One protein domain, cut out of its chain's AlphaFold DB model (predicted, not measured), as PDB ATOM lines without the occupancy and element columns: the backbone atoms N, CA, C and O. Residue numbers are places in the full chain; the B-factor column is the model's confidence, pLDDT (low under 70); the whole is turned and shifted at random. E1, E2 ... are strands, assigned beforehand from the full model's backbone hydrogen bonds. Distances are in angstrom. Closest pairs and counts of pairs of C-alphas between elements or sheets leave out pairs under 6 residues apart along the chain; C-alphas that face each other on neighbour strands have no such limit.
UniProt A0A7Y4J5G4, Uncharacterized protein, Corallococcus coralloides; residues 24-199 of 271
ATOM      1  N   LYS A  24     140.870 131.348 130.533       95.81
ATOM      2  CA  LYS A  24     139.635 130.964 131.241       95.81
ATOM      3  C   LYS A  24     138.564 130.570 130.231       95.81
ATOM      4  O   LYS A  24     138.350 131.285 129.256       95.81
ATOM      5  N   ARG A  25     137.824 129.498 130.514       96.06
ATOM      6  CA  ARG A  25     136.579 129.141 129.822       96.06
ATOM      7  C   ARG A  25     135.521 128.765 130.851       96.06
ATOM      8  O   ARG A  25     135.732 127.842 131.636       96.06
ATOM      9  N   GLY A  26     134.395 129.479 130.864       95.56
ATOM     10  CA  GLY A  26     133.424 129.361 131.958       95.56
ATOM     11  C   GLY A  26     134.115 129.630 133.295       95.56
ATOM     12  O   GLY A  26     134.825 130.627 133.412       95.56
ATOM     13  N   ASP A  27     133.990 128.716 134.256       96.88
ATOM     14  CA  ASP A  27     134.644 128.791 135.573       96.88
ATOM     15  C   ASP A  27     135.896 127.921 135.699       96.88
ATOM     16  O   ASP A  27     136.301 127.558 136.803       96.88
ATOM     17  N   THR A  28     136.532 127.596 134.575       97.25
ATOM     18  CA  THR A  28     137.744 126.778 134.542       97.25
ATOM     19  C   THR A  28     138.892 127.560 133.921       97.25
ATOM     20  O   THR A  28     138.790 128.052 132.796       97.25
ATOM     21  N   PHE A  29     140.006 127.653 134.642       96.50
ATOM     22  CA  PHE A  29     141.291 128.041 134.080       96.50
ATOM     23  C   PHE A  29     141.989 126.835 133.465       96.50
ATOM     24  O   PHE A  29     142.010 125.756 134.054       96.50
ATOM     25  N   TYR A  30     142.597 127.052 132.306       97.00
ATOM     26  CA  TYR A  30     143.483 126.117 131.632       97.00
ATOM     27  C   TYR A  30     144.894 126.681 131.731       97.00
ATOM     28  O   TYR A  30     145.181 127.753 131.192       97.00
ATOM     29  N   ILE A  31     145.745 125.979 132.469       95.88
ATOM     30  CA  ILE A  31     147.074 126.444 132.858       95.88
ATOM     31  C   ILE A  31     148.113 125.528 132.202       95.88
ATOM     32  O   ILE A  31     148.235 124.373 132.619       95.88
ATOM     33  N   PRO A  32     148.846 126.008 131.181       95.81
ATOM     34  CA  PRO A  32     149.994 125.304 130.622       95.81
ATOM     35  C   PRO A  32     151.039 124.986 131.693       95.81
ATOM     36  O   PRO A  32     151.496 125.882 132.401       95.81
ATOM     37  N   LEU A  33     151.438 123.722 131.791       94.19
ATOM     38  CA  LEU A  33     152.490 123.254 132.687       94.19
ATOM     39  C   LEU A  33     153.697 122.820 131.857       94.19
ATOM     40  O   LEU A  33     153.717 121.732 131.281       94.19
ATOM     41  N   PHE A  34     154.709 123.681 131.777       91.94
ATOM     42  CA  PHE A  34     155.944 123.390 131.042       91.94
ATOM     43  C   PHE A  34     156.792 122.313 131.739       91.94
ATOM     44  O   PHE A  34     157.403 121.474 131.083       91.94
ATOM     45  N   GLY A  35     156.814 122.305 133.074       88.50
ATOM     46  CA  GLY A  35     157.723 121.511 133.902       88.50
ATOM     47  C   GLY A  35     159.056 122.214 134.172       88.50
ATOM     48  O   GLY A  35     159.229 123.399 133.891       88.50
ATOM     49  N   THR A  36     160.010 121.489 134.755       84.81
ATOM     50  CA  THR A  36     161.390 121.952 134.966       84.81
ATOM     51  C   THR A  36     162.369 120.783 134.892       84.81
ATOM     52  O   THR A  36     162.039 119.667 135.305       84.81
ATOM     53  N   ALA A  37     163.593 121.044 134.423       82.50
ATOM     54  CA  ALA A  37     164.673 120.058 134.413       82.50
ATOM     55  C   ALA A  37     164.977 119.516 135.820       82.50
ATOM     56  O   ALA A  37     165.243 118.329 135.979       82.50
ATOM     57  N   GLY A  38     164.841 120.347 136.863       81.00
ATOM     58  CA  GLY A  38     165.053 119.923 138.254       81.00
ATOM     59  C   GLY A  38     164.058 118.867 138.753       81.00
ATOM     60  O   GLY A  38     164.326 118.199 139.747       81.00
ATOM     61  N   SER A  39     162.922 118.692 138.068       81.31
ATOM     62  CA  SER A  39     161.926 117.655 138.356       81.31
ATOM     63  C   SER A  39     161.829 116.609 137.246       81.31
ATOM     64  O   SER A  39     160.831 115.888 137.205       81.31
ATOM     65  N   ASP A  40     162.786 116.582 136.313       85.06
ATOM     66  CA  ASP A  40     162.739 115.739 135.112       85.06
ATOM     67  C   ASP A  40     161.409 115.905 134.346       85.06
ATOM     68  O   ASP A  40     160.783 114.951 133.898       85.06
ATOM     69  N   PHE A  41     160.891 117.142 134.328       86.56
ATOM     70  CA  PHE A  41     159.624 117.531 133.693       86.56
ATOM     71  C   PHE A  41     158.366 116.754 134.131       86.56
ATOM     72  O   PHE A  41     157.311 116.914 133.518       86.56
ATOM     73  N   LYS A  42     158.424 115.989 135.231       84.94
ATOM     74  CA  LYS A  42     157.317 115.147 135.733       84.94
ATOM     75  C   LYS A  42     156.033 115.906 136.076       84.94
ATOM     76  O   LYS A  42     154.970 115.302 136.105       84.94
ATOM     77  N   GLN A  43     156.138 117.203 136.365       84.94
ATOM     78  CA  GLN A  43     155.003 118.082 136.677       84.94
ATOM     79  C   GLN A  43     154.583 118.962 135.485       84.94
ATOM     80  O   GLN A  43     153.763 119.861 135.658       84.94
ATOM     81  N   GLY A  44     155.169 118.736 134.304       90.25
ATOM     82  CA  GLY A  44     154.906 119.473 133.068       90.25
ATOM     83  C   GLY A  44     154.283 118.611 131.970       90.25
ATOM     84  O   GLY A  44     153.664 117.588 132.248       90.25
ATOM     85  N   ASN A  45     154.482 119.017 130.712       91.81
ATOM     86  CA  ASN A  45     153.935 118.364 129.511       91.81
ATOM     87  C   ASN A  45     152.418 118.167 129.575       91.81
ATOM     88  O   ASN A  45     151.881 117.134 129.164       91.81
ATOM     89  N   ALA A  46     151.731 119.141 130.164       94.50
ATOM     90  CA  ALA A  46     150.326 118.999 130.482       94.50
ATOM     91  C   ALA A  46     149.621 120.347 130.619       94.50
ATOM     92  O   ALA A  46     150.255 121.399 130.713       94.50
ATOM     93  N   VAL A  47     148.295 120.311 130.681       96.06
ATOM     94  CA  VAL A  47     147.470 121.470 131.025       96.06
ATOM     95  C   VAL A  47     146.658 121.153 132.269       96.06
ATOM     96  O   VAL A  47     145.833 120.242 132.258       96.06
ATOM     97  N   ALA A  48     146.860 121.914 133.342       95.81
ATOM     98  CA  ALA A  48     146.008 121.819 134.522       95.81
ATOM     99  C   ALA A  48     144.677 122.527 134.270       95.81
ATOM    100  O   ALA A  48     144.652 123.678 133.820       95.81
ATOM    101  N   ARG A  49     143.571 121.864 134.616       96.81
ATOM    102  CA  ARG A  49     142.247 122.485 134.671       96.81
ATOM    103  C   ARG A  49     141.938 122.846 136.112       96.81
ATOM    104  O   ARG A  49     141.761 121.969 136.951       96.81
ATOM    105  N   VAL A  50     141.872 124.136 136.416       96.81
ATOM    106  CA  VAL A  50     141.583 124.637 137.766       96.81
ATOM    107  C   VAL A  50     140.212 125.288 137.772       96.81
ATOM    108  O   VAL A  50     139.977 126.264 137.067       96.81
ATOM    109  N   SER A  51     139.304 124.756 138.583       97.38
ATOM    110  CA  SER A  51     137.998 125.364 138.800       97.38
ATOM    111  C   SER A  51     138.137 126.563 139.732       97.38
ATOM    112  O   SER A  51     138.783 126.479 140.779       97.38
ATOM    113  N   VAL A  52     137.505 127.661 139.336       96.75
ATOM    114  CA  VAL A  52     137.419 128.931 140.064       96.75
ATOM    115  C   VAL A  52     135.973 129.402 140.201       96.75
ATOM    116  O   VAL A  52     135.709 130.597 140.283       96.75
ATOM    117  N   SER A  53     135.030 128.454 140.237       97.25
ATOM    118  CA  SER A  53     133.619 128.733 140.540       97.25
ATOM    119  C   SER A  53     133.446 129.349 141.935       97.25
ATOM    120  O   SER A  53     132.516 130.112 142.166       97.25
ATOM    121  N   ASP A  54     134.361 129.024 142.854       96.25
ATOM    122  CA  ASP A  54     134.604 129.747 144.102       96.25
ATOM    123  C   ASP A  54     136.050 130.284 144.063       96.25
ATOM    124  O   ASP A  54     136.994 129.511 144.263       96.25
ATOM    125  N   PRO A  55     136.257 131.582 143.766       92.75
ATOM    126  CA  PRO A  55     137.592 132.172 143.685       92.75
ATOM    127  C   PRO A  55     138.387 132.137 144.996       92.75
ATOM    128  O   PRO A  55     139.614 132.232 144.955       92.75
ATOM    129  N   GLU A  56     137.726 132.002 146.151       95.31
ATOM    130  CA  GLU A  56     138.403 131.879 147.450       95.31
ATOM    131  C   GLU A  56     138.862 130.439 147.724       95.31
ATOM    132  O   GLU A  56     139.748 130.196 148.546       95.31
ATOM    133  N   LYS A  57     138.298 129.464 147.000       95.69
ATOM    134  CA  LYS A  57     138.625 128.035 147.105       95.69
ATOM    135  C   LYS A  57     138.863 127.415 145.725       95.69
ATOM    136  O   LYS A  57     138.174 126.459 145.352       95.69
ATOM    137  N   PRO A  58     139.842 127.927 144.958       96.94
ATOM    138  CA  PRO A  58     140.181 127.340 143.675       96.94
ATOM    139  C   PRO A  58     140.640 125.892 143.878       96.94
ATOM    140  O   PRO A  58     141.305 125.568 144.865       96.94
ATOM    141  N   ARG A  59     140.295 125.008 142.942       97.19
ATOM    142  CA  ARG A  59     140.636 123.581 143.040       97.19
ATOM    143  C   ARG A  59     141.101 123.025 141.708       97.19
ATOM    144  O   ARG A  59     140.511 123.320 140.670       97.19
ATOM    145  N   LEU A  60     142.120 122.174 141.744       96.81
ATOM    146  CA  LEU A  60     142.480 121.357 140.591       96.81
ATOM    147  C   LEU A  60     141.313 120.404 140.288       96.81
ATOM    148  O   LEU A  60     140.839 119.694 141.174       96.81
ATOM    149  N   VAL A  61     140.814 120.447 139.058       96.62
ATOM    150  CA  VAL A  61     139.830 119.494 138.537       96.62
ATOM    151  C   VAL A  61     140.575 118.231 138.136       96.62
ATOM    152  O   VAL A  61     140.327 117.170 138.696       96.62
ATOM    153  N   ASP A  62     141.516 118.383 137.210       96.25
ATOM    154  CA  ASP A  62     142.429 117.354 136.728       96.25
ATOM    155  C   ASP A  62     143.561 117.992 135.902       96.25
ATOM    156  O   ASP A  62     143.712 119.220 135.845       96.25
ATOM    157  N   THR A  63     144.352 117.134 135.259       95.12
ATOM    158  CA  THR A  63     145.446 117.513 134.374       95.12
ATOM    159  C   THR A  63     145.302 116.765 133.050       95.12
ATOM    160  O   THR A  63     145.243 115.537 133.035       95.12
ATOM    161  N   VAL A  64     145.273 117.502 131.940       96.56
ATOM    162  CA  VAL A  64     145.206 116.958 130.579       96.56
ATOM    163  C   VAL A  64     146.633 116.686 130.082       96.56
ATOM    164  O   VAL A  64     147.398 117.645 129.932       96.56
ATOM    165  N   PRO A  65     147.030 115.422 129.845       95.19
ATOM    166  CA  PRO A  65     148.378 115.095 129.390       95.19
ATOM    167  C   PRO A  65     148.584 115.463 127.914       95.19
ATOM    168  O   PRO A  65     147.693 115.275 127.090       95.19
ATOM    169  N   LEU A  66     149.789 115.924 127.567       94.56
ATOM    170  CA  LEU A  66     150.201 116.218 126.183       94.56
ATOM    171  C   LEU A  66     151.242 115.216 125.642       94.56
ATOM    172  O   LEU A  66     151.737 115.369 124.530       94.56
ATOM    173  N   THR A  67     151.580 114.181 126.413       89.50
ATOM    174  CA  THR A  67     152.667 113.224 126.123       89.50
ATOM    175  C   THR A  67     152.371 112.228 124.998       89.50
ATOM    176  O   THR A  67     153.281 111.536 124.556       89.50
ATOM    177  N   GLY A  68     151.123 112.136 124.529       88.31
ATOM    178  CA  GLY A  68     150.709 111.233 123.444       88.31
ATOM    179  C   GLY A  68     150.620 111.885 122.061       88.31
ATOM    180  O   GLY A  68     150.145 111.249 121.124       88.31
ATOM    181  N   LEU A  69     151.007 113.156 121.932       93.50
ATOM    182  CA  LEU A  69     150.926 113.884 120.666       93.50
ATOM    183  C   LEU A  69     152.050 113.466 119.713       93.50
ATOM    184  O   LEU A  69     153.194 113.290 120.124       93.50
ATOM    185  N   ASP A  70     151.733 113.368 118.421       93.19
ATOM    186  CA  ASP A  70     152.746 113.253 117.372       93.19
ATOM    187  C   ASP A  70     153.373 114.630 117.118       93.19
ATOM    188  O   ASP A  70     152.798 115.480 116.436       93.19
ATOM    189  N   LEU A  71     154.545 114.850 117.711       93.19
ATOM    190  CA  LEU A  71     155.280 116.114 117.663       93.19
ATOM    191  C   LEU A  71     156.191 116.255 116.437       93.19
ATOM    192  O   LEU A  71     156.945 117.224 116.364       93.19
ATOM    193  N   LYS A  72     156.142 115.317 115.478       94.06
ATOM    194  CA  LYS A  72     156.866 115.421 114.198       94.06
ATOM    195  C   LYS A  72     158.367 115.716 114.363       94.06
ATOM    196  O   LYS A  72     158.901 116.626 113.731       94.06
ATOM    197  N   SER A  73     159.034 114.946 115.222       92.06
ATOM    198  CA  SER A  73     160.481 115.055 115.444       92.06
ATOM    199  C   SER A  73     161.266 115.006 114.124       92.06
ATOM    200  O   SER A  73     160.975 114.167 113.270       92.06
ATOM    201  N   PHE A  74     162.253 115.890 113.948       91.88
ATOM    202  CA  PHE A  74     163.018 116.011 112.698       91.88
ATOM    203  C   PHE A  74     163.856 114.777 112.376       91.88
ATOM    204  O   PHE A  74     163.999 114.418 111.207       91.88
ATOM    205  N   ASP A  75     164.408 114.138 113.401       86.44
ATOM    206  CA  ASP A  75     165.325 113.004 113.295       86.44
ATOM    207  C   ASP A  75     164.777 111.731 113.962       86.44
ATOM    208  O   ASP A  75     165.483 110.731 114.090       86.44
ATOM    209  N   GLY A  76     163.510 111.755 114.391       80.25
ATOM    210  CA  GLY A  76     162.903 110.681 115.177       80.25
ATOM    211  C   GLY A  76     163.390 110.628 116.630       80.25
ATOM    212  O   GLY A  76     163.027 109.702 117.356       80.25
ATOM    213  N   GLY A  77     164.191 111.603 117.068       76.06
ATOM    214  CA  GLY A  77     164.651 111.746 118.442       76.06
ATOM    215  C   GLY A  77     163.555 112.215 119.399       76.06
ATOM    216  O   GLY A  77     162.430 112.539 119.004       76.06
ATOM    217  N   THR A  78     163.896 112.274 120.687       78.19
ATOM    218  CA  THR A  78     162.972 112.689 121.749       78.19
ATOM    219  C   THR A  78     162.507 114.130 121.543       78.19
ATOM    220  O   THR A  78     163.310 115.051 121.379       78.19
ATOM    221  N   THR A  79     161.194 114.322 121.586       79.62
ATOM    222  CA  THR A  79     160.522 115.624 121.593       79.62
ATOM    223  C   THR A  79     159.594 115.688 122.797       79.62
ATOM    224  O   THR A  79     159.080 114.664 123.253       79.62
ATOM    225  N   MET A  80     159.406 116.887 123.341       86.88
ATOM    226  CA  MET A  80     158.538 117.116 124.489       86.88
ATOM    227  C   MET A  80     157.530 118.207 124.150       86.88
ATOM    228  O   MET A  80     157.887 119.290 123.680       86.88
ATOM    229  N   ALA A  81     156.252 117.916 124.394       85.31
ATOM    230  CA  ALA A  81     155.172 118.873 124.244       85.31
ATOM    231  C   ALA A  81     155.252 119.833 125.429       85.31
ATOM    232  O   ALA A  81     154.567 119.634 126.422       85.31
ATOM    233  N   LEU A  82     156.143 120.819 125.356       90.69
ATOM    234  CA  LEU A  82     156.362 121.811 126.404       90.69
ATOM    235  C   LEU A  82     155.388 122.985 126.188       90.69
ATOM    236  O   LEU A  82     155.628 123.821 125.311       90.69
ATOM    237  N   PRO A  83     154.258 123.049 126.920       94.38
ATOM    238  CA  PRO A  83     153.237 124.055 126.676       94.38
ATOM    239  C   PRO A  83     153.631 125.393 127.310       94.38
ATOM    240  O   PRO A  83     154.147 125.441 128.430       94.38
ATOM    241  N   TYR A  84     153.368 126.490 126.603       93.06
ATOM    242  CA  TYR A  84     153.861 127.816 126.997       93.06
ATOM    243  C   TYR A  84     152.768 128.881 127.116       93.06
ATOM    244  O   TYR A  84     152.829 129.752 127.987       93.06
ATOM    245  N   ALA A  85     151.741 128.810 126.277       95.62
ATOM    246  CA  ALA A  85     150.645 129.767 126.273       95.62
ATOM    247  C   ALA A  85     149.348 129.097 125.843       95.62
ATOM    248  O   ALA A  85     149.381 128.178 125.027       95.62
ATOM    249  N   ALA A  86     148.217 129.567 126.365       97.12
ATOM    250  CA  ALA A  86     146.909 129.078 125.961       97.12
ATOM    251  C   ALA A  86     145.912 130.203 125.674       97.12
ATOM    252  O   ALA A  86     145.956 131.272 126.286       97.12
ATOM    253  N   VAL A  87     144.965 129.913 124.781       97.81
ATOM    254  CA  VAL A  87     143.794 130.746 124.487       97.81
ATOM    255  C   VAL A  87     142.542 129.878 124.386       97.81
ATOM    256  O   VAL A  87     142.586 128.745 123.908       97.81
ATOM    257  N   SER A  88     141.409 130.393 124.853       97.56
ATOM    258  CA  SER A  88     140.101 129.756 124.699       97.56
ATOM    259  C   SER A  88     139.283 130.498 123.650       97.56
ATOM    260  O   SER A  88     139.124 131.712 123.736       97.56
ATOM    261  N   VAL A  89     138.740 129.749 122.695       97.06
ATOM    262  CA  VAL A  89     137.769 130.202 121.682       97.06
ATOM    263  C   VAL A  89     136.630 129.191 121.608       97.06
ATOM    264  O   VAL A  89     136.751 128.105 122.164       97.06
ATOM    265  N   ASP A  90     135.536 129.477 120.910       94.69
ATOM    266  CA  ASP A  90     134.373 128.575 120.889       94.69
ATOM    267  C   ASP A  90     134.727 127.134 120.484       94.69
ATOM    268  O   ASP A  90     134.301 126.195 121.158       94.69
ATOM    269  N   ALA A  91     135.609 126.963 119.493       94.94
ATOM    270  CA  ALA A  91     136.063 125.661 118.996       94.94
ATOM    271  C   ALA A  91     136.903 124.826 119.989       94.94
ATOM    272  O   ALA A  91     137.051 123.616 119.805       94.94
ATOM    273  N   GLY A  92     137.471 125.437 121.035       97.62
ATOM    274  CA  GLY A  92     138.231 124.708 122.050       97.62
ATOM    275  C   GLY A  92     139.230 125.555 122.832       97.62
ATOM    276  O   GLY A  92     139.169 126.787 122.853       97.62
ATOM    277  N   VAL A  93     140.149 124.878 123.516       98.31
ATOM    278  CA  VAL A  93     141.310 125.515 124.150       98.31
ATOM    279  C   VAL A  93     142.550 125.173 123.343       98.31
ATOM    280  O   VAL A  93     142.863 124.002 123.173       98.31
ATOM    281  N   TYR A  94     143.253 126.188 122.856       98.56
ATOM    282  CA  TYR A  94     144.458 126.029 122.053       98.56
ATOM    283  C   TYR A  94     145.684 126.360 122.884       98.56
ATOM    284  O   TYR A  94     145.677 127.342 123.623       98.56
ATOM    285  N   VAL A  95     146.725 125.544 122.754       98.06
ATOM    286  CA  VAL A  95     147.945 125.628 123.556       98.06
ATOM    287  C   VAL A  95     149.151 125.654 122.629       98.06
ATOM    288  O   VAL A  95     149.346 124.712 121.865       98.06
ATOM    289  N   ALA A  96     149.964 126.706 122.702       97.62
ATOM    290  CA  ALA A  96     151.245 126.793 122.010       97.62
ATOM    291  C   ALA A  96     152.269 125.860 122.661       97.62
ATOM    292  O   ALA A  96     152.468 125.907 123.881       97.62
ATOM    293  N   LEU A  97     152.892 125.012 121.840       95.56
ATOM    294  CA  LEU A  97     153.900 124.042 122.250       95.56
ATOM    295  C   LEU A  97     155.242 124.385 121.601       95.56
ATOM    296  O   LEU A  97     155.368 124.432 120.373       95.56
ATOM    297  N   THR A  98     156.268 124.549 122.430       89.50
ATOM    298  CA  THR A  98     157.598 124.950 121.960       89.50
ATOM    299  C   THR A  98     158.369 123.815 121.275       89.50
ATOM    300  O   THR A  98     159.289 124.083 120.511       89.50
ATOM    301  N   ASN A  99     157.976 122.555 121.500       89.75
ATOM    302  CA  ASN A  99     158.566 121.355 120.887       89.75
ATOM    303  C   ASN A  99     160.107 121.302 120.974       89.75
ATOM    304  O   ASN A  99     160.819 121.020 120.004       89.75
ATOM    305  N   LEU A 100     160.630 121.641 122.155       88.00
ATOM    306  CA  LEU A 100     162.065 121.672 122.430       88.00
ATOM    307  C   LEU A 100     162.531 120.331 122.985       88.00
ATOM    308  O   LEU A 100     161.755 119.583 123.587       88.00
ATOM    309  N   ASN A 101     163.826 120.065 122.839       86.56
ATOM    310  CA  ASN A 101     164.493 118.964 123.516       86.56
ATOM    311  C   ASN A 101     165.349 119.500 124.681       86.56
ATOM    312  O   ASN A 101     166.436 120.037 124.448       86.56
ATOM    313  N   PRO A 102     164.912 119.334 125.944       81.19
ATOM    314  CA  PRO A 102     165.689 119.763 127.105       81.19
ATOM    315  C   PRO A 102     167.054 119.081 127.258       81.19
ATOM    316  O   PRO A 102     167.913 119.609 127.955       81.19
ATOM    317  N   ALA A 103     167.260 117.920 126.629       82.31
ATOM    318  CA  ALA A 103     168.535 117.207 126.642       82.31
ATOM    319  C   ALA A 103     169.530 117.712 125.578       82.31
ATOM    320  O   ALA A 103     170.672 117.261 125.563       82.31
ATOM    321  N   ASN A 104     169.110 118.627 124.698       81.12
ATOM    322  CA  ASN A 104     169.931 119.211 123.637       81.12
ATOM    323  C   ASN A 104     169.819 120.743 123.658       81.12
ATOM    324  O   ASN A 104     169.264 121.343 122.739       81.12
ATOM    325  N   ASP A 105     170.251 121.359 124.763       81.38
ATOM    326  CA  ASP A 105     170.296 122.818 124.960       81.38
ATOM    327  C   ASP A 105     168.977 123.559 124.670       81.38
ATOM    328  O   ASP A 105     168.973 124.740 124.325       81.38
ATOM    329  N   TYR A 106     167.837 122.877 124.839       85.81
ATOM    330  CA  TYR A 106     166.509 123.404 124.512       85.81
ATOM    331  C   TYR A 106     166.375 123.861 123.052       85.81
ATOM    332  O   TYR A 106     165.608 124.777 122.755       85.81
ATOM    333  N   LEU A 107     167.082 123.210 122.128       89.25
ATOM    334  CA  LEU A 107     166.902 123.441 120.700       89.25
ATOM    335  C   LEU A 107     165.567 122.844 120.211       89.25
ATOM    336  O   LEU A 107     165.138 121.796 120.719       89.25
ATOM    337  N   PRO A 108     164.896 123.478 119.226       91.94
ATOM    338  CA  PRO A 108     163.737 122.885 118.568       91.94
ATOM    339  C   PRO A 108     164.113 121.564 117.906       91.94
ATOM    340  O   PRO A 108     165.032 121.518 117.089       91.94
ATOM    341  N   ASN A 109     163.385 120.497 118.237       91.69
ATOM    342  CA  ASN A 109     163.614 119.168 117.659       91.69
ATOM    343  C   ASN A 109     162.470 118.715 116.732       91.69
ATOM    344  O   ASN A 109     162.454 117.589 116.249       91.69
ATOM    345  N   GLY A 110     161.520 119.610 116.466       94.06
ATOM    346  CA  GLY A 110     160.417 119.461 115.522       94.06
ATOM    347  C   GLY A 110     159.799 120.832 115.199       94.06
ATOM    348  O   GLY A 110     160.289 121.856 115.693       94.06
ATOM    349  N   PRO A 111     158.742 120.891 114.369       95.88
ATOM    350  CA  PRO A 111     157.991 122.124 114.132       95.88
ATOM    351  C   PRO A 111     157.399 122.680 115.434       95.88
ATOM    352  O   PRO A 111     157.139 121.937 116.383       95.88
ATOM    353  N   GLY A 112     157.130 123.986 115.473       96.12
ATOM    354  CA  GLY A 112     156.209 124.530 116.469       96.12
ATOM    355  C   GLY A 112     154.832 123.878 116.307       96.12
ATOM    356  O   GLY A 112     154.393 123.629 115.186       96.12
ATOM    357  N   MET A 113     154.150 123.601 117.417       97.50
ATOM    358  CA  MET A 113     152.844 122.934 117.391       97.50
ATOM    359  C   MET A 113     151.805 123.748 118.164       97.50
ATOM    360  O   MET A 113     152.135 124.459 119.116       97.50
ATOM    361  N   LEU A 114     150.533 123.581 117.804       98.19
ATOM    362  CA  LEU A 114     149.421 123.819 118.722       98.19
ATOM    363  C   LEU A 114     148.841 122.481 119.185       98.19
ATOM    364  O   LEU A 114     148.785 121.519 118.422       98.19
ATOM    365  N   ALA A 115     148.345 122.436 120.415       98.06
ATOM    366  CA  ALA A 115     147.392 121.422 120.850       98.06
ATOM    367  C   ALA A 115     146.008 122.054 121.007       98.06
ATOM    368  O   ALA A 115     145.868 123.033 121.739       98.06
ATOM    369  N   ARG A 116     144.988 121.487 120.356       98.38
ATOM    370  CA  ARG A 116     143.578 121.783 120.637       98.38
ATOM    371  C   ARG A 116     143.058 120.778 121.654       98.38
ATOM    372  O   ARG A 116     143.104 119.579 121.400       98.38
ATOM    373  N   ILE A 117     142.555 121.273 122.775       98.44
ATOM    374  CA  ILE A 117     141.858 120.499 123.799       98.44
ATOM    375  C   ILE A 117     140.359 120.724 123.612       98.44
ATOM    376  O   ILE A 117     139.888 121.869 123.683       98.44
ATOM    377  N   ASP A 118     139.615 119.643 123.393       96.81
ATOM    378  CA  ASP A 118     138.160 119.659 123.412       96.81
ATOM    379  C   ASP A 118     137.681 119.805 124.869       96.81
ATOM    380  O   ASP A 118     138.001 118.981 125.730       96.81
ATOM    381  N   PRO A 119     136.958 120.881 125.210       92.62
ATOM    382  CA  PRO A 119     136.500 121.100 126.574       92.62
ATOM    383  C   PRO A 119     135.433 120.094 127.036       92.62
ATOM    384  O   PRO A 119     135.233 119.994 128.249       92.62
ATOM    385  N   ALA A 120     134.748 119.391 126.126       92.06
ATOM    386  CA  ALA A 120     133.666 118.469 126.460       92.06
ATOM    387  C   ALA A 120     134.181 117.154 127.060       92.06
ATOM    388  O   ALA A 120     133.638 116.686 128.062       92.06
ATOM    389  N   ASP A 121     135.236 116.583 126.481       91.44
ATOM    390  CA  ASP A 121     135.785 115.280 126.873       91.44
ATOM    391  C   ASP A 121     137.281 115.316 127.239       91.44
ATOM    392  O   ASP A 121     137.803 114.346 127.787       91.44
ATOM    393  N   GLY A 122     137.966 116.440 127.010       92.75
ATOM    394  CA  GLY A 122     139.404 116.582 127.235       92.75
ATOM    395  C   GLY A 122     140.274 116.002 126.116       92.75
ATOM    396  O   GLY A 122     141.490 115.921 126.300       92.75
ATOM    397  N   GLY A 123     139.691 115.604 124.981       96.31
ATOM    398  CA  GLY A 123     140.408 115.087 123.820       96.31
ATOM    399  C   GLY A 123     141.425 116.094 123.285       96.31
ATOM    400  O   GLY A 123     141.149 117.291 123.218       96.31
ATOM    401  N   VAL A 124     142.621 115.620 122.922       97.69
ATOM    402  CA  VAL A 124     143.730 116.483 122.488       97.69
ATOM    403  C   VAL A 124     144.118 116.179 121.047       97.69
ATOM    404  O   VAL A 124     144.378 115.030 120.692       97.69
ATOM    405  N   HIS A 125     144.209 117.223 120.227       96.94
ATOM    406  CA  HIS A 125     144.597 117.142 118.823       96.94
ATOM    407  C   HIS A 125     145.809 118.030 118.548       96.94
ATOM    408  O   HIS A 125     145.798 119.217 118.873       96.94
ATOM    409  N   ALA A 126     146.847 117.461 117.938       96.81
ATOM    410  CA  ALA A 126     148.021 118.207 117.501       96.81
ATOM    411  C   ALA A 126     147.755 118.915 116.166       96.81
ATOM    412  O   ALA A 126     147.157 118.339 115.257       96.81
ATOM    413  N   ILE A 127     148.251 120.141 116.044       98.31
ATOM    414  CA  ILE A 127     148.223 120.955 114.830       98.31
ATOM    415  C   ILE A 127     149.665 121.356 114.529       98.31
ATOM    416  O   ILE A 127     150.311 122.028 115.336       98.31
ATOM    417  N   ASP A 128     150.157 120.924 113.374       97.56
ATOM    418  CA  ASP A 128     151.482 121.272 112.864       97.56
ATOM    419  C   ASP A 128     151.460 122.693 112.290       97.56
ATOM    420  O   ASP A 128     150.624 122.999 111.440       97.56
ATOM    421  N   LEU A 129     152.360 123.561 112.765       98.31
ATOM    422  CA  LEU A 129     152.489 124.944 112.288       98.31
ATOM    423  C   LEU A 129     153.479 125.098 111.125       98.31
ATOM    424  O   LEU A 129     153.606 126.190 110.577       98.31
ATOM    425  N   GLY A 130     154.158 124.017 110.740       97.25
ATOM    426  CA  GLY A 130     155.128 123.972 109.658       97.25
ATOM    427  C   GLY A 130     156.517 124.438 110.093       97.25
ATOM    428  O   GLY A 130     156.748 125.612 110.361       97.25
ATOM    429  N   ALA A 131     157.496 123.531 110.058       96.00
ATOM    430  CA  ALA A 131     158.871 123.784 110.514       96.00
ATOM    431  C   ALA A 131     159.621 124.888 109.747       96.00
ATOM    432  O   ALA A 131     160.617 125.426 110.229       96.00
ATOM    433  N   LYS A 132     159.167 125.205 108.531       96.00
ATOM    434  CA  LYS A 132     159.713 126.299 107.726       96.00
ATOM    435  C   LYS A 132     159.353 127.666 108.314       96.00
ATOM    436  O   LYS A 132     160.166 128.586 108.251       96.00
ATOM    437  N   ASP A 133     158.141 127.781 108.840       96.25
ATOM    438  CA  ASP A 133     157.519 129.049 109.210       96.25
ATOM    439  C   ASP A 133     157.486 129.248 110.728       96.25
ATOM    440  O   ASP A 133     157.591 130.376 111.201       96.25
ATOM    441  N   CYS A 134     157.394 128.153 111.485       97.62
ATOM    442  CA  CYS A 134     157.303 128.178 112.932       97.62
ATOM    443  C   CYS A 134     158.160 127.096 113.583       97.62
ATOM    444  O   CYS A 134     157.888 125.898 113.476       97.62
ATOM    445  N   LEU A 135     159.151 127.539 114.348       96.56
ATOM    446  CA  LEU A 135     159.758 126.750 115.414       96.56
ATOM    447  C   LEU A 135     159.411 127.405 116.748       96.56
ATOM    448  O   LEU A 135     159.222 128.622 116.805       96.56
ATOM    449  N   ASN A 136     159.367 126.611 117.820       94.62
ATOM    450  CA  ASN A 136     159.242 127.140 119.177       94.62
ATOM    451  C   ASN A 136     158.009 128.056 119.347       94.62
ATOM    452  O   ASN A 136     158.131 129.258 119.587       94.62
ATOM    453  N   ALA A 137     156.806 127.503 119.151       96.69
ATOM    454  CA  ALA A 137     155.566 128.263 119.305       96.69
ATOM    455  C   ALA A 137     155.387 128.682 120.771       96.69
ATOM    456  O   ALA A 137     155.278 127.828 121.652       96.69
ATOM    457  N   GLY A 138     155.363 129.990 121.031       94.44
ATOM    458  CA  GLY A 138     155.411 130.526 122.395       94.44
ATOM    459  C   GLY A 138     154.279 131.473 122.764       94.44
ATOM    460  O   GLY A 138     154.138 131.798 123.935       94.44
ATOM    461  N   ASP A 139     153.424 131.898 121.839       96.62
ATOM    462  CA  ASP A 139     152.162 132.537 122.222       96.62
ATOM    463  C   ASP A 139     151.071 132.254 121.197       96.62
ATOM    464  O   ASP A 139     151.361 131.976 120.036       96.62
ATOM    465  N   VAL A 140     149.815 132.314 121.622       98.12
ATOM    466  CA  VAL A 140     148.651 132.131 120.755       98.12
ATOM    467  C   VAL A 140     147.512 133.027 121.224       98.12
ATOM    468  O   VAL A 140     147.206 133.083 122.416       98.12
ATOM    469  N   LYS A 141     146.863 133.729 120.291       98.12
ATOM    470  CA  LYS A 141     145.670 134.548 120.556       98.12
ATOM    471  C   LYS A 141     144.628 134.359 119.465       98.12
ATOM    472  O   LYS A 141     144.951 134.000 118.337       98.12
ATOM    473  N   ALA A 142     143.383 134.663 119.807       97.56
ATOM    474  CA  ALA A 142     142.305 134.773 118.838       97.56
ATOM    475  C   ALA A 142     142.395 136.098 118.065       97.56
ATOM    476  O   ALA A 142     142.736 137.134 118.638       97.56
ATOM    477  N   VAL A 143     142.047 136.059 116.782       97.19
ATOM    478  CA  VAL A 143     141.891 137.221 115.904       97.19
ATOM    479  C   VAL A 143     140.709 136.967 114.967       97.19
ATOM    480  O   VAL A 143     140.798 136.204 114.009       97.19
ATOM    481  N   GLY A 144     139.558 137.565 115.278       94.69
ATOM    482  CA  GLY A 144     138.303 137.217 114.607       94.69
ATOM    483  C   GLY A 144     137.944 135.739 114.811       94.69
ATOM    484  O   GLY A 144     137.892 135.268 115.944       94.69
ATOM    485  N   ASP A 145     137.714 135.019 113.712       94.94
ATOM    486  CA  ASP A 145     137.431 133.576 113.664       94.94
ATOM    487  C   ASP A 145     138.697 132.700 113.568       94.94
ATOM    488  O   ASP A 145     138.609 131.493 113.353       94.94
ATOM    489  N   GLN A 146     139.879 133.306 113.692       97.94
ATOM    490  CA  GLN A 146     141.177 132.670 113.480       97.94
ATOM    491  C   GLN A 146     142.046 132.741 114.733       97.94
ATOM    492  O   GLN A 146     141.745 133.448 115.700       97.94
ATOM    493  N   LEU A 147     143.162 132.020 114.701       98.69
ATOM    494  CA  LEU A 147     144.208 132.095 115.710       98.69
ATOM    495  C   LEU A 147     145.482 132.641 115.083       98.69
ATOM    496  O   LEU A 147     145.864 132.230 113.993       98.69
ATOM    497  N   VAL A 148     146.171 133.520 115.796       98.62
ATOM    498  CA  VAL A 148     147.539 133.920 115.471       98.62
ATOM    499  C   VAL A 148     148.483 133.337 116.510       98.62
ATOM    500  O   VAL A 148     148.247 133.452 117.714       98.62
ATOM    501  N   VAL A 149     149.546 132.700 116.035       98.62
ATOM    502  CA  VAL A 149     150.597 132.092 116.850       98.62
ATOM    503  C   VAL A 149     151.875 132.893 116.672       98.62
ATOM    504  O   VAL A 149     152.262 133.157 115.537       98.62
ATOM    505  N   SER A 150     152.536 133.254 117.771       97.69
ATOM    506  CA  SER A 150     153.904 133.775 117.738       97.69
ATOM    507  C   SER A 150     154.902 132.633 117.861       97.69
ATOM    508  O   SER A 150     154.819 131.797 118.769       97.69
ATOM    509  N   CYS A 151     155.850 132.618 116.933       97.56
ATOM    510  CA  CYS A 151     156.921 131.643 116.845       97.56
ATOM    511  C   CYS A 151     158.222 132.315 117.282       97.56
ATOM    512  O   CYS A 151     158.727 133.220 116.607       97.56
ATOM    513  N   LEU A 152     158.779 131.863 118.408       94.50
ATOM    514  CA  LEU A 152     160.055 132.367 118.928       94.50
ATOM    515  C   LEU A 152     161.192 132.002 117.971       94.50
ATOM    516  O   LEU A 152     162.164 132.741 117.845       94.50
ATOM    517  N   GLY A 153     161.041 130.896 117.245       94.75
ATOM    518  CA  GLY A 153     162.052 130.378 116.346       94.75
ATOM    519  C   GLY A 153     163.179 129.649 117.077       94.75
ATOM    520  O   GLY A 153     163.135 129.380 118.281       94.75
ATOM    521  N   GLU A 154     164.211 129.335 116.310       93.88
ATOM    522  CA  GLU A 154     165.505 128.882 116.812       93.88
ATOM    523  C   GLU A 154     166.488 130.045 116.729       93.88
ATOM    524  O   GLU A 154     166.757 130.535 115.632       93.88
ATOM    525  N   ALA A 155     167.010 130.489 117.871       90.62
ATOM    526  CA  ALA A 155     167.958 131.591 117.948       90.62
ATOM    527  C   ALA A 155     169.319 131.099 118.451       90.62
ATOM    528  O   ALA A 155     169.413 130.437 119.483       90.62
ATOM    529  N   VAL A 156     170.379 131.465 117.733       90.19
ATOM    530  CA  VAL A 156     171.766 131.251 118.154       90.19
ATOM    531  C   VAL A 156     172.288 132.562 118.717       90.19
ATOM    532  O   VAL A 156     172.371 133.557 117.994       90.19
ATOM    533  N   PHE A 157     172.641 132.566 120.000       87.12
ATOM    534  CA  PHE A 157     173.088 133.761 120.714       87.12
ATOM    535  C   PHE A 157     174.610 133.821 120.859       87.12
ATOM    536  O   PHE A 157     175.276 132.808 121.079       87.12
ATOM    537  N   ASP A 158     175.162 135.031 120.800       85.56
ATOM    538  CA  ASP A 158     176.553 135.302 121.139       85.56
ATOM    539  C   ASP A 158     176.755 135.359 122.655       85.56
ATOM    540  O   ASP A 158     176.697 136.421 123.274       85.56
ATOM    541  N   THR A 159     177.004 134.210 123.274       84.31
ATOM    542  CA  THR A 159     177.192 134.123 124.728       84.31
ATOM    543  C   THR A 159     178.432 134.872 125.227       84.31
ATOM    544  O   THR A 159     178.455 135.300 126.379       84.31
ATOM    545  N   ALA A 160     179.436 135.097 124.371       83.31
ATOM    546  CA  ALA A 160     180.620 135.893 124.698       83.31
ATOM    547  C   ALA A 160     180.393 137.402 124.480       83.31
ATOM    548  O   ALA A 160     180.947 138.224 125.208       83.31
ATOM    549  N   GLY A 161     179.561 137.764 123.500       74.25
ATOM    550  CA  GLY A 161     179.254 139.140 123.085       74.25
ATOM    551  C   GLY A 161     177.999 139.753 123.711       74.25
ATOM    552  O   GLY A 161     177.422 140.679 123.147       74.25
ATOM    553  N   GLY A 162     177.545 139.259 124.867       78.62
ATOM    554  CA  GLY A 162     176.407 139.849 125.582       78.62
ATOM    555  C   GLY A 162     175.028 139.362 125.123       78.62
ATOM    556  O   GLY A 162     174.049 140.079 125.316       78.62
ATOM    557  N   TYR A 163     174.954 138.144 124.579       83.94
ATOM    558  CA  TYR A 163     173.735 137.396 124.235       83.94
ATOM    559  C   TYR A 163     172.899 137.957 123.076       83.94
ATOM    560  O   TYR A 163     171.720 137.642 122.966       83.94
ATOM    561  N   GLN A 164     173.492 138.733 122.167       85.06
ATOM    562  CA  GLN A 164     172.812 139.128 120.928       85.06
ATOM    563  C   GLN A 164     172.583 137.926 120.004       85.06
ATOM    564  O   GLN A 164     173.466 137.078 119.857       85.06
ATOM    565  N   ALA A 165     171.425 137.853 119.345       88.06
ATOM    566  CA  ALA A 165     171.185 136.832 118.328       88.06
ATOM    567  C   ALA A 165     172.090 137.047 117.097       88.06
ATOM    568  O   ALA A 165     172.116 138.136 116.522       88.06
ATOM    569  N   LYS A 166     172.790 135.987 116.678       87.25
ATOM    570  CA  LYS A 166     173.638 135.917 115.470       87.25
ATOM    571  C   LYS A 166     172.948 135.231 114.296       87.25
ATOM    572  O   LYS A 166     173.213 135.542 113.137       87.25
ATOM    573  N   ALA A 167     172.044 134.308 114.595       89.25
ATOM    574  CA  ALA A 167     171.188 133.665 113.613       89.25
ATOM    575  C   ALA A 167     169.825 133.392 114.240       89.25
ATOM    576  O   ALA A 167     169.750 133.023 115.411       89.25
ATOM    577  N   VAL A 168     168.761 133.572 113.457       91.81
ATOM    578  CA  VAL A 168     167.404 133.201 113.859       91.81
ATOM    579  C   VAL A 168     166.709 132.506 112.695       91.81
ATOM    580  O   VAL A 168     166.765 132.983 111.561       91.81
ATOM    581  N   ARG A 169     166.055 131.376 112.968       92.94
ATOM    582  CA  ARG A 169     165.303 130.584 111.985       92.94
ATOM    583  C   ARG A 169     163.841 130.447 112.401       92.94
ATOM    584  O   ARG A 169     163.565 130.203 113.571       92.94
ATOM    585  N   ALA A 170     162.932 130.558 111.425       95.06
ATOM    586  CA  ALA A 170     161.493 130.296 111.576       95.06
ATOM    587  C   ALA A 170     160.845 131.025 112.775       95.06
ATOM    588  O   ALA A 170     160.051 130.454 113.525       95.06
ATOM    589  N   THR A 171     161.235 132.291 112.965       95.56
ATOM    590  CA  THR A 171     160.586 133.223 113.892       95.56
ATOM    591  C   THR A 171     159.602 134.106 113.135       95.56
ATOM    592  O   THR A 171     159.883 134.556 112.015       95.56
ATOM    593  N   GLY A 172     158.445 134.369 113.730       96.12
ATOM    594  CA  GLY A 172     157.359 134.957 112.972       96.12
ATOM    595  C   GLY A 172     155.998 134.842 113.621       96.12
ATOM    596  O   GLY A 172     155.863 134.583 114.815       96.12
ATOM    597  N   LEU A 173     154.993 135.015 112.774       98.31
ATOM    598  CA  LEU A 173     153.601 134.739 113.062       98.31
ATOM    599  C   LEU A 173     153.095 133.647 112.122       98.31
ATOM    600  O   LEU A 173     153.413 133.656 110.932       98.31
ATOM    601  N   VAL A 174     152.249 132.762 112.638       98.69
ATOM    602  CA  VAL A 174     151.446 131.835 111.833       98.69
ATOM    603  C   VAL A 174     149.973 132.094 112.106       98.69
ATOM    604  O   VAL A 174     149.554 132.189 113.259       98.69
ATOM    605  N   LEU A 175     149.187 132.223 111.042       98.75
ATOM    606  CA  LEU A 175     147.735 132.319 111.099       98.75
ATOM    607  C   LEU A 175     147.156 130.920 110.925       98.75
ATOM    608  O   LEU A 175     147.508 130.218 109.977       98.75
ATOM    609  N   VAL A 176     146.267 130.527 111.827       98.75
ATOM    610  CA  VAL A 176     145.616 129.220 111.839       98.75
ATOM    611  C   VAL A 176     144.111 129.418 111.718       98.75
ATOM    612  O   VAL A 176     143.510 130.190 112.468       98.75
ATOM    613  N   LYS A 177     143.503 128.691 110.782       97.81
ATOM    614  CA  LYS A 177     142.058 128.633 110.558       97.81
ATOM    615  C   LYS A 177     141.640 127.179 110.388       97.81
ATOM    616  O   LYS A 177     142.329 126.435 109.697       97.81
ATOM    617  N   ASP A 178     140.534 126.782 111.016       96.94
ATOM    618  CA  ASP A 178     140.004 125.413 110.939       96.94
ATOM    619  C   ASP A 178     141.077 124.344 111.235       96.94
ATOM    620  O   ASP A 178     141.248 123.376 110.492       96.94
ATOM    621  N   ASP A 179     141.845 124.572 112.307       97.94
ATOM    622  CA  ASP A 179     142.962 123.731 112.758       97.94
ATOM    623  C   ASP A 179     144.080 123.529 111.713       97.94
ATOM    624  O   ASP A 179     144.792 122.524 111.734       97.94
ATOM    625  N   LYS A 180     144.260 124.482 110.788       97.81
ATOM    626  CA  LYS A 180     145.312 124.446 109.761       97.81
ATOM    627  C   LYS A 180     146.031 125.788 109.624       97.81
ATOM    628  O   LYS A 180     145.366 126.824 109.615       97.81
ATOM    629  N   PRO A 181     147.365 125.802 109.459       98.19
ATOM    630  CA  PRO A 181     148.076 127.004 109.040       98.19
ATOM    631  C   PRO A 181     147.573 127.477 107.674       98.19
ATOM    632  O   PRO A 181     147.469 126.682 106.739       98.19
ATOM    633  N   VAL A 182     147.273 128.768 107.554       98.06
ATOM    634  CA  VAL A 182     146.781 129.388 106.309       98.06
ATOM    635  C   VAL A 182     147.666 130.528 105.808       98.06
ATOM    636  O   VAL A 182     147.656 130.818 104.614       98.06
ATOM    637  N   ALA A 183     148.464 131.144 106.684       98.00
ATOM    638  CA  ALA A 183     149.444 132.161 106.315       98.00
ATOM    639  C   ALA A 183     150.594 132.212 107.326       98.00
ATOM    640  O   ALA A 183     150.419 131.871 108.497       98.00
ATOM    641  N   SER A 184     151.756 132.694 106.885       97.31
ATOM    642  CA  SER A 184     152.906 132.975 107.741       97.31
ATOM    643  C   SER A 184     153.477 134.363 107.462       97.31
ATOM    644  O   SER A 184     153.289 134.940 106.389       97.31
ATOM    645  N   TYR A 185     154.151 134.923 108.460       95.75
ATOM    646  CA  TYR A 185     154.860 136.192 108.375       95.75
ATOM    647  C   TYR A 185     156.173 136.082 109.149       95.75
ATOM    648  O   TYR A 185     156.166 135.751 110.330       95.75
ATOM    649  N   ALA A 186     157.299 136.373 108.501       93.81
ATOM    650  CA  ALA A 186     158.612 136.369 109.140       93.81
ATOM    651  C   ALA A 186     158.935 137.754 109.719       93.81
ATOM    652  O   ALA A 186     158.694 138.762 109.063       93.81
ATOM    653  N   LEU A 187     159.537 137.810 110.912       91.50
ATOM    654  CA  LEU A 187     159.898 139.083 111.569       91.50
ATOM    655  C   LEU A 187     161.179 139.730 111.021       91.50
ATOM    656  O   LEU A 187     161.475 140.889 111.307       91.50
ATOM    657  N   SER A 188     162.007 138.971 110.307       84.31
ATOM    658  CA  SER A 188     163.280 139.454 109.753       84.31
ATOM    659  C   SER A 188     163.622 138.732 108.441       84.31
ATOM    660  O   SER A 188     164.667 138.082 108.354       84.31
ATOM    661  N   PRO A 189     162.746 138.779 107.417       78.69
ATOM    662  CA  PRO A 189     163.003 138.091 106.159       78.69
ATOM    663  C   PRO A 189     164.266 138.647 105.497       78.69
ATOM    664  O   PRO A 189     164.454 139.856 105.399       78.69
ATOM    665  N   GLY A 190     165.153 137.755 105.053       70.62
ATOM    666  CA  GLY A 190     166.388 138.136 104.359       70.62
ATOM    667  C   GLY A 190     167.479 138.748 105.248       70.62
ATOM    668  O   GLY A 190     168.550 139.068 104.743       70.62
ATOM    669  N   CYS A 191     167.247 138.873 106.557       74.38
ATOM    670  CA  CYS A 191     168.255 139.300 107.519       74.38
ATOM    671  C   CYS A 191     169.244 138.156 107.785       74.38
ATOM    672  O   CYS A 191     168.886 137.171 108.431       74.38
ATOM    673  N   THR A 192     170.478 138.257 107.281       68.81
ATOM    674  CA  THR A 192     171.503 137.213 107.447       68.81
ATOM    675  C   THR A 192     172.738 137.728 108.192       68.81
ATOM    676  O   THR A 192     173.282 138.789 107.895       68.81
ATOM    677  N   GLY A 193     173.194 136.949 109.178       65.12
ATOM    678  CA  GLY A 193     174.437 137.183 109.923       65.12
ATOM    679  C   GLY A 193     174.426 138.370 110.890       65.12
ATOM    680  O   GLY A 193     175.455 138.992 111.095       65.12
ATOM    681  N   GLY A 194     173.270 138.685 111.478       71.06
ATOM    682  CA  GLY A 194     173.206 139.470 112.712       71.06
ATOM    683  C   GLY A 194     173.681 140.931 112.643       71.06
ATOM    684  O   GLY A 194     173.789 141.526 111.562       71.06
ATOM    685  N   PRO A 195     173.916 141.543 113.822       66.88
ATOM    686  CA  PRO A 195     174.305 142.945 113.944       66.88
ATOM    687  C   PRO A 195     175.608 143.289 113.215       66.88
ATOM    688  O   PRO A 195     175.727 144.410 112.720       66.88
ATOM    689  N   GLU A 196     176.559 142.350 113.090       71.44
ATOM    690  CA  GLU A 196     177.805 142.573 112.342       71.44
ATOM    691  C   GLU A 196     177.580 142.889 110.853       71.44
ATOM    692  O   GLU A 196     178.378 143.606 110.251       71.44
ATOM    693  N   ASN A 197     176.455 142.444 110.285       71.69
ATOM    694  CA  ASN A 197     176.040 142.754 108.916       71.69
ATOM    695  C   ASN A 197     175.032 143.914 108.846       71.69
ATOM    696  O   ASN A 197     174.349 144.094 107.837       71.69
ATOM    697  N   GLY A 198     174.901 144.694 109.923       71.88
ATOM    698  CA  GLY A 198     173.960 145.809 110.012       71.88
ATOM    699  C   GLY A 198     172.498 145.373 110.127       71.88
ATOM    700  O   GLY A 198     171.605 146.190 109.899       71.88
ATOM    701  N   CYS A 199     172.237 144.107 110.474       77.56
ATOM    702  CA  CYS A 199     170.887 143.572 110.541       77.56
ATOM    703  C   CYS A 199     170.479 143.190 111.968       77.56
ATOM    704  O   CYS A 199     170.956 142.218 112.551       77.56
TER     705      CYS A 199
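AT A GLANCE: This is residues 24 to 199 of the 271 residues of an uncharacterized protein of Corallococcus coralloides (UniProt A0A7Y4J5G4). Three small antiparallel sheets are stacked partly face to face, with E4 E5 E6 E7 in the middle, E1 E2 E3 over one face of it and E8 E9 E12 E13 over the other. The last sheet's strands E9 and E12 run on into a small hairpin, E10 and E11, and long loops join several strands. The printed part has 176 residues, with no named helix and 13 named strands, E1 to E13 in order; the class is all strand, though under half of the residues, 77, are in named strands. The whole is compact, with a radius of gyration of the C-alphas of 17.1 A and spans of 55 by 39 by 34 A.

IN THESE COORDINATES: E1, residues 28 to 33, begins at C-alpha 28 (137.744, 126.778, 134.542). E2 is residues 46 to 51 and E3 residues 59 to 65, 17.8 A long. E4 is residues 83 to 89, 17.4 A long, E5 residues 92 to 97, E6 residues 113 to 117 and E7 residues 124 to 128. E8 is residues 137 to 143, 16.7 A long, E9 residues 146 to 151, E10 residues 154 to 157, E11 residues 165 to 169 and E12 residues 172 to 177. E13, residues 180 to 186, is 17.9 A long and ends at C-alpha 186 (158.612, 136.369, 109.140).

HOW THE PARTS SIT: E1 E2 E3 and E4 E5 E6 E7 are each a meander, each strand the antiparallel neighbour of the one before. N 31 and O 48 of E1 and E2 are 2.9 A apart, and N 49 and O 62 of E2 and E3 2.9 A. The three larger sheets form a stack of sheets, face to face in turn. The closest C-alphas of E1 and E4 are those of Pro 32 and Pro 83, 5.3 A apart. Within hydrogen-bond range are N 87 and O 94 of E4 and E5, 2.9 A, N 95 and O 115 of E5 and E6, 2.8 A, and N 116 and O 125 of E6 and E7, 2.8 A. The closest C-alphas of E4 and E8 are those of Ala 85 and Asp 139, 5.1 A apart. Also within hydrogen-bond range are N 141 and O 148 of E8 and E9, 2.9 A, N 149 and O 174 of E9 and E12, 2.8 A, and N 175 and O 183 of E12 and E13, 2.8 A. E9 runs on into E10 at 29 degrees; in the hairpin of E10 and E11, N 156 and O 167 are 2.9 A apart.

THE WHOLE: The C-alphas of Asp 54 and Asn 197, the two farthest apart, are 55.9 A apart. The printed part has no cut. The links E1 to E2, E3 to E4 and E5 to E6 are long. Mean pLDDT of the printed part is 91.7; residues 192, 193 and 195 are under 70.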